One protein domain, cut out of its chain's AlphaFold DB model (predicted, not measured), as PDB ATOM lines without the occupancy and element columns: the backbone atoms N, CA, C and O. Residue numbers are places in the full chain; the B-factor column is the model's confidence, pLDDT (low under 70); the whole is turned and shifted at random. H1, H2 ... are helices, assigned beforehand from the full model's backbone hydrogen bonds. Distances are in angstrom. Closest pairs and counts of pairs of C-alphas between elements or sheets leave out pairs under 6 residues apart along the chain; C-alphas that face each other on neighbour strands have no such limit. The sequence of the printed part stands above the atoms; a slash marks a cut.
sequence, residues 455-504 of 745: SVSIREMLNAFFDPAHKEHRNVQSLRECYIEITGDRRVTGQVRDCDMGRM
ATOM      1  N   SER A 455     137.436 155.307 151.342       54.47
ATOM      2  CA  SER A 455     137.269 156.636 150.753       54.47
ATOM      3  C   SER A 455     136.174 156.636 149.677       54.47
ATOM      4  O   SER A 455     135.363 157.560 149.615       54.47
ATOM      5  N   VAL A 456     136.084 155.558 148.894       65.06
ATOM      6  CA  VAL A 456     135.060 155.346 147.866       65.06
ATOM      7  C   VAL A 456     133.722 155.020 148.508       65.06
ATOM      8  O   VAL A 456     132.736 155.655 148.160       65.06
ATOM      9  N   SER A 457     133.688 154.128 149.499       69.56
ATOM     10  CA  SER A 457     132.470 153.792 150.245       69.56
ATOM     11  C   SER A 457     131.880 155.020 150.953       69.56
ATOM     12  O   SER A 457     130.687 155.295 150.849       69.56
ATOM     13  N   ILE A 458     132.726 155.841 151.591       74.25
ATOM     14  CA  ILE A 458     132.319 157.113 152.206       74.25
ATOM     15  C   ILE A 458     131.816 158.087 151.139       74.25
ATOM     16  O   ILE A 458     130.789 158.734 151.345       74.25
ATOM     17  N   ARG A 459     132.502 158.196 149.997       77.00
ATOM     18  CA  ARG A 459     132.078 159.070 148.897       77.00
ATOM     19  C   ARG A 459     130.739 158.631 148.313       77.00
ATOM     20  O   ARG A 459     129.870 159.473 148.148       77.00
ATOM     21  N   GLU A 460     130.552 157.346 148.035       81.81
ATOM     22  CA  GLU A 460     129.302 156.785 147.515       81.81
ATOM     23  C   GLU A 460     128.169 156.886 148.539       81.81
ATOM     24  O   GLU A 460     127.045 157.199 148.168       81.81
ATOM     25  N   MET A 461     128.453 156.713 149.832       85.50
ATOM     26  CA  MET A 461     127.489 156.954 150.908       85.50
ATOM     27  C   MET A 461     127.082 158.434 150.968       85.50
ATOM     28  O   MET A 461     125.897 158.743 151.054       85.50
ATOM     29  N   LEU A 462     128.033 159.368 150.889       84.62
ATOM     30  CA  LEU A 462     127.731 160.803 150.877       84.62
ATOM     31  C   LEU A 462     127.005 161.216 149.589       84.62
ATOM     32  O   LEU A 462     126.047 161.983 149.658       84.62
ATOM     33  N   ASN A 463     127.389 160.669 148.436       88.00
ATOM     34  CA  ASN A 463     126.667 160.841 147.176       88.00
ATOM     35  C   ASN A 463     125.242 160.295 147.299       88.00
ATOM     36  O   ASN A 463     124.300 160.993 146.944       88.00
ATOM     37  N   ALA A 464     125.062 159.104 147.877       89.62
ATOM     38  CA  ALA A 464     123.749 158.536 148.157       89.62
ATOM     39  C   ALA A 464     122.917 159.439 149.064       89.62
ATOM     40  O   ALA A 464     121.729 159.603 148.821       89.62
ATOM     41  N   PHE A 465     123.524 160.050 150.079       89.56
ATOM     42  CA  PHE A 465     122.833 160.971 150.975       89.56
ATOM     43  C   PHE A 465     122.400 162.267 150.267       89.56
ATOM     44  O   PHE A 465     121.264 162.710 150.439       89.56
ATOM     45  N   PHE A 466     123.284 162.876 149.468       87.19
ATOM     46  CA  PHE A 466     123.054 164.191 148.856       87.19
ATOM     47  C   PHE A 466     122.355 164.163 147.490       87.19
ATOM     48  O   PHE A 466     121.768 165.177 147.116       87.19
ATOM     49  N   ASP A 467     122.393 163.050 146.754       89.06
ATOM     50  CA  ASP A 467     121.753 162.897 145.444       89.06
ATOM     51  C   ASP A 467     120.471 162.041 145.541       89.06
ATOM     52  O   ASP A 467     120.547 160.815 145.672       89.06
ATOM     53  N   PRO A 468     119.275 162.652 145.409       87.31
ATOM     54  CA  PRO A 468     118.003 161.930 145.427       87.31
ATOM     55  C   PRO A 468     117.829 160.906 144.296       87.31
ATOM     56  O   PRO A 468     116.965 160.033 144.397       87.31
ATOM     57  N   ALA A 469     118.601 161.019 143.210       88.38
ATOM     58  CA  ALA A 469     118.579 160.083 142.088       88.38
ATOM     59  C   ALA A 469     119.515 158.879 142.294       88.38
ATOM     60  O   ALA A 469     119.474 157.926 141.509       88.38
ATOM     61  N   HIS A 470     120.335 158.885 143.348       84.94
ATOM     62  CA  HIS A 470     121.278 157.816 143.627       84.94
ATOM     63  C   HIS A 470     120.565 156.519 144.035       84.94
ATOM     64  O   HIS A 470     119.630 156.515 144.841       84.94
ATOM     65  N   LYS A 471     121.044 155.379 143.518       87.31
ATOM     66  CA  LYS A 471     120.424 154.053 143.720       87.31
ATOM     67  C   LYS A 471     120.252 153.672 145.202       87.31
ATOM     68  O   LYS A 471     119.252 153.057 145.560       87.31
ATOM     69  N   GLU A 472     121.184 154.100 146.058       79.75
ATOM     70  CA  GLU A 472     121.183 153.833 147.507       79.75
ATOM     71  C   GLU A 472     120.587 154.974 148.358       79.75
ATOM     72  O   GLU A 472     120.593 154.878 149.584       79.75
ATOM     73  N   HIS A 473     120.037 156.043 147.759       85.38
ATOM     74  CA  HIS A 473     119.519 157.206 148.508       85.38
ATOM     75  C   HIS A 473     118.477 156.822 149.565       85.38
ATOM     76  O   HIS A 473     118.427 157.366 150.666       85.38
ATOM     77  N   ARG A 474     117.665 155.803 149.265       82.56
ATOM     78  CA  ARG A 474     116.646 155.300 150.194       82.56
ATOM     79  C   ARG A 474     117.238 154.687 151.466       82.56
ATOM     80  O   ARG A 474     116.550 154.708 152.483       82.56
ATOM     81  N   ASN A 475     118.467 154.179 151.404       78.19
ATOM     82  CA  ASN A 475     119.152 153.496 152.500       78.19
ATOM     83  C   ASN A 475     120.064 154.439 153.303       78.19
ATOM     84  O   ASN A 475     120.399 154.128 154.442       78.19
ATOM     85  N   VAL A 476     120.425 155.601 152.747       82.94
ATOM     86  CA  VAL A 476     121.317 156.582 153.379       82.94
ATOM     87  C   VAL A 476     120.582 157.913 153.572       82.94
ATOM     88  O   VAL A 476     120.756 158.854 152.808       82.94
ATOM     89  N   GLN A 477     119.734 157.996 154.606       83.88
ATOM     90  CA  GLN A 477     118.893 159.182 154.873       83.88
ATOM     91  C   GLN A 477     119.304 159.984 156.115       83.88
ATOM     92  O   GLN A 477     118.706 161.016 156.422       83.88
ATOM     93  N   SER A 478     120.316 159.529 156.855       88.88
ATOM     94  CA  SER A 478     120.723 160.135 158.121       88.88
ATOM     95  C   SER A 478     122.154 160.649 158.051       88.88
ATOM     96  O   SER A 478     123.111 159.875 158.075       88.88
ATOM     97  N   LEU A 479     122.306 161.977 158.062       85.06
ATOM     98  CA  LEU A 479     123.623 162.613 158.153       85.06
ATOM     99  C   LEU A 479     124.342 162.222 159.452       85.06
ATOM    100  O   LEU A 479     125.562 162.111 159.476       85.06
ATOM    101  N   ARG A 480     123.584 161.968 160.529       86.06
ATOM    102  CA  ARG A 480     124.121 161.482 161.805       86.06
ATOM    103  C   ARG A 480     124.736 160.092 161.665       86.06
ATOM    104  O   ARG A 480     125.805 159.861 162.210       86.06
ATOM    105  N   GLU A 481     124.085 159.175 160.960       82.81
ATOM    106  CA  GLU A 481     124.634 157.830 160.746       82.81
ATOM    107  C   GLU A 481     125.831 157.871 159.798       82.81
ATOM    108  O   GLU A 481     126.844 157.251 160.103       82.81
ATOM    109  N   CYS A 482     125.775 158.699 158.749       79.81
ATOM    110  CA  CYS A 482     126.926 158.959 157.880       79.81
ATOM    111  C   CYS A 482     128.124 159.485 158.678       79.81
ATOM    112  O   CYS A 482     129.245 159.013 158.515       79.81
ATOM    113  N   TYR A 483     127.888 160.443 159.578       83.56
ATOM    114  CA  TYR A 483     128.923 161.002 160.442       83.56
ATOM    115  C   TYR A 483     129.548 159.930 161.339       83.56
ATOM    116  O   TYR A 483     130.768 159.810 161.377       83.56
ATOM    117  N   ILE A 484     128.727 159.126 162.021       83.25
ATOM    118  CA  ILE A 484     129.197 158.034 162.887       83.25
ATOM    119  C   ILE A 484     129.980 156.996 162.078       83.25
ATOM    120  O   ILE A 484     130.957 156.437 162.573       83.25
ATOM    121  N   GLU A 485     129.578 156.736 160.839       80.69
ATOM    122  CA  GLU A 485     130.252 155.758 159.993       80.69
ATOM    123  C   GLU A 485     131.614 156.251 159.499       80.69
ATOM    124  O   GLU A 485     132.580 155.486 159.473       80.69
ATOM    125  N   ILE A 486     131.737 157.547 159.208       75.00
ATOM    126  CA  ILE A 486     133.007 158.185 158.847       75.00
ATOM    127  C   ILE A 486     133.940 158.234 160.061       75.00
ATOM    128  O   ILE A 486     135.072 157.757 159.994       75.00
ATOM    129  N   THR A 487     133.460 158.768 161.184       76.75
ATOM    130  CA  THR A 487     134.319 159.177 162.302       76.75
ATOM    131  C   THR A 487     134.367 158.186 163.457       76.75
ATOM    132  O   THR A 487     135.267 158.265 164.282       76.75
ATOM    133  N   GLY A 488     133.402 157.276 163.576       78.00
ATOM    134  CA  GLY A 488     133.210 156.424 164.754       78.00
ATOM    135  C   GLY A 488     132.640 157.145 165.984       78.00
ATOM    136  O   GLY A 488     132.266 156.480 166.953       78.00
ATOM    137  N   ASP A 489     132.503 158.475 165.955       84.25
ATOM    138  CA  ASP A 489     131.953 159.255 167.065       84.25
ATOM    139  C   ASP A 489     130.427 159.114 167.131       84.25
ATOM    140  O   ASP A 489     129.654 159.887 166.558       84.25
ATOM    141  N   ARG A 490     129.983 158.115 167.903       84.56
ATOM    142  CA  ARG A 490     128.563 157.782 168.136       84.56
ATOM    143  C   ARG A 490     127.762 158.921 168.777       84.56
ATOM    144  O   ARG A 490     126.523 158.907 168.724       84.56
ATOM    145  N   ARG A 491     128.439 159.869 169.431       84.50
ATOM    146  CA  ARG A 491     127.825 160.998 170.137       84.50
ATOM    147  C   ARG A 491     127.729 162.250 169.270       84.50
ATOM    148  O   ARG A 491     126.992 163.150 169.659       84.50
ATOM    149  N   VAL A 492     128.365 162.272 168.096       83.38
ATOM    150  CA  VAL A 492     128.336 163.406 167.157       83.38
ATOM    151  C   VAL A 492     128.794 164.696 167.847       83.38
ATOM    152  O   VAL A 492     128.174 165.750 167.731       83.38
ATOM    153  N   THR A 493     129.850 164.598 168.651       83.25
ATOM    154  CA  THR A 493     130.394 165.716 169.423       83.25
ATOM    155  C   THR A 493     131.242 166.641 168.560       83.25
ATOM    156  O   THR A 493     131.458 167.790 168.950       83.25
ATOM    157  N   GLY A 494     131.733 166.167 167.407       74.75
ATOM    158  CA  GLY A 494     132.658 166.933 166.569       74.75
ATOM    159  C   GLY A 494     134.086 166.946 167.109       74.75
ATOM    160  O   GLY A 494     134.935 167.657 166.576       74.75
ATOM    161  N   GLN A 495     134.363 166.202 168.182       73.00
ATOM    162  CA  GLN A 495     135.647 166.230 168.864       73.00
ATOM    163  C   GLN A 495     136.453 164.995 168.482       73.00
ATOM    164  O   GLN A 495     136.021 163.865 168.688       73.00
ATOM    165  N   VAL A 496     137.674 165.216 167.991       65.44
ATOM    166  CA  VAL A 496     138.588 164.146 167.553       65.44
ATOM    167  C   VAL A 496     138.785 163.085 168.643       65.44
ATOM    168  O   VAL A 496     138.839 161.906 168.338       65.44
ATOM    169  N   ARG A 497     138.796 163.472 169.927       70.62
ATOM    170  CA  ARG A 497     138.930 162.537 171.062       70.62
ATOM    171  C   ARG A 497     137.808 161.497 171.191       70.62
ATOM    172  O   ARG A 497     138.017 160.491 171.855       70.62
ATOM    173  N   ASP A 498     136.633 161.772 170.628       73.38
ATOM    174  CA  ASP A 498     135.467 160.881 170.669       73.38
ATOM    175  C   ASP A 498     135.333 160.053 169.374       73.38
ATOM    176  O   ASP A 498     134.465 159.184 169.285       73.38
ATOM    177  N   CYS A 499     136.186 160.314 168.376       77.12
ATOM    178  CA  CYS A 499     136.239 159.597 167.105       77.12
ATOM    179  C   CYS A 499     137.089 158.316 167.219       77.12
ATOM    180  O   CYS A 499     138.040 158.240 167.996       77.12
ATOM    181  N   ASP A 500     136.781 157.318 166.396       69.75
ATOM    182  CA  ASP A 500     137.588 156.112 166.217       69.75
ATOM    183  C   ASP A 500     138.753 156.427 165.262       69.75
ATOM    184  O   ASP A 500     138.568 156.707 164.078       69.75
ATOM    185  N   MET A 501     139.980 156.428 165.784       59.16
ATOM    186  CA  MET A 501     141.165 156.816 165.008       59.16
ATOM    187  C   MET A 501     141.557 155.780 163.957       59.16
ATOM    188  O   MET A 501     142.008 156.164 162.881       59.16
ATOM    189  N   GLY A 502     141.321 154.487 164.213       56.47
ATOM    190  CA  GLY A 502     141.510 153.445 163.199       56.47
ATOM    191  C   GLY A 502     140.557 153.641 162.026       56.47
ATOM    192  O   GLY A 502     140.820 153.185 160.916       56.47
ATOM    193  N   ARG A 503     139.467 154.386 162.262       59.66
ATOM    194  CA  ARG A 503     138.521 154.757 161.230       59.66
ATOM    195  C   ARG A 503     138.860 156.027 160.442       59.66
ATOM    196  O   ARG A 503     138.306 156.219 159.365       59.66
ATOM    197  N   MET A 504     139.725 156.873 160.975       57.97
ATOM    198  CA  MET A 504     140.058 158.183 160.410       57.97
ATOM    199  C   MET A 504     141.453 158.217 159.773       57.97
ATOM    200  O   MET A 504     141.846 159.250 159.237       57.97
TER     201      MET A 504
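This is residues 455 to 504 of the 745 residues of an uncharacterized protein of Comamonas sp. 26 (UniProt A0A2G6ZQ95). Two helices, H1 and H2, lie side by side and run opposite ways as a helical hairpin, joined by a long loop, and a second long loop after H2 leads to the very short helix H3, which sits at the last residue of H2. The two loops reach to opposite ends of the elongated outline: Ala 469 in the first and Arg 497 in the second are the two residues whose C-alphas are farthest apart, 35.5 A. The printed part has 50 residues with three named helices, in the order H1, H2, H3, and no named strand; its class is all helix, and 25 of the 50 residues are in these helices. It is only just compact, close to loose, with a radius of gyration of the C-alphas of 11.5 A, and the C-alphas span 35 by 19 by 12 A.

The printed part begins with H1, residues 455 to 466, and a long link of 12 residues joins it to H2, residues 479 to 487. H1 and H2 touch; their closest C-alphas, those of Ile 458 and Ile 486, are 6.8 A apart. Their lines stand at a shallow tilt of 9 degrees, and they run opposite ways, a helical hairpin with 10.9 A from centre to centre. A long link of 13 residues joins H2 to H3, residues 501 to 504. H2 and H3 touch, and their closest C-alphas, those of Thr 487 and Met 504, are 6.1 A apart. H1 and H3 are apart. In H1 and H2 every pair of O of residue i and N of residue i+4 is within hydrogen-bond range, while H3 is too short for such a pair and has its one pair of O of residue i and N of residue i+3 within range.

H1 begins at Ser 455, with its C-alpha at (137.269, 156.636, 150.753), and ends at Phe 466, with its C-alpha at (123.054, 164.191, 148.856); it is 16.2 A long from first to last C-alpha. H2 runs from Leu 479, with its C-alpha at (123.623, 162.613, 158.153), to Thr 487 and is 12.0 A long. H3 runs from Met 501 to Met 504, 4.9 A from first to last C-alpha, and C-alpha 504 is at (140.058, 158.183, 160.410).

The printed part has no cut, and the C-alphas of its first and last residues, Ser 455 and Met 504, are 10.2 A apart. Both links are long, residues 467 to 478 and residues 488 to 500. The mean pLDDT of the printed part is 78.7; residues 455 to 457, residue 496 and residues 500 to 504 are under 70, and H3 has a mean of 58.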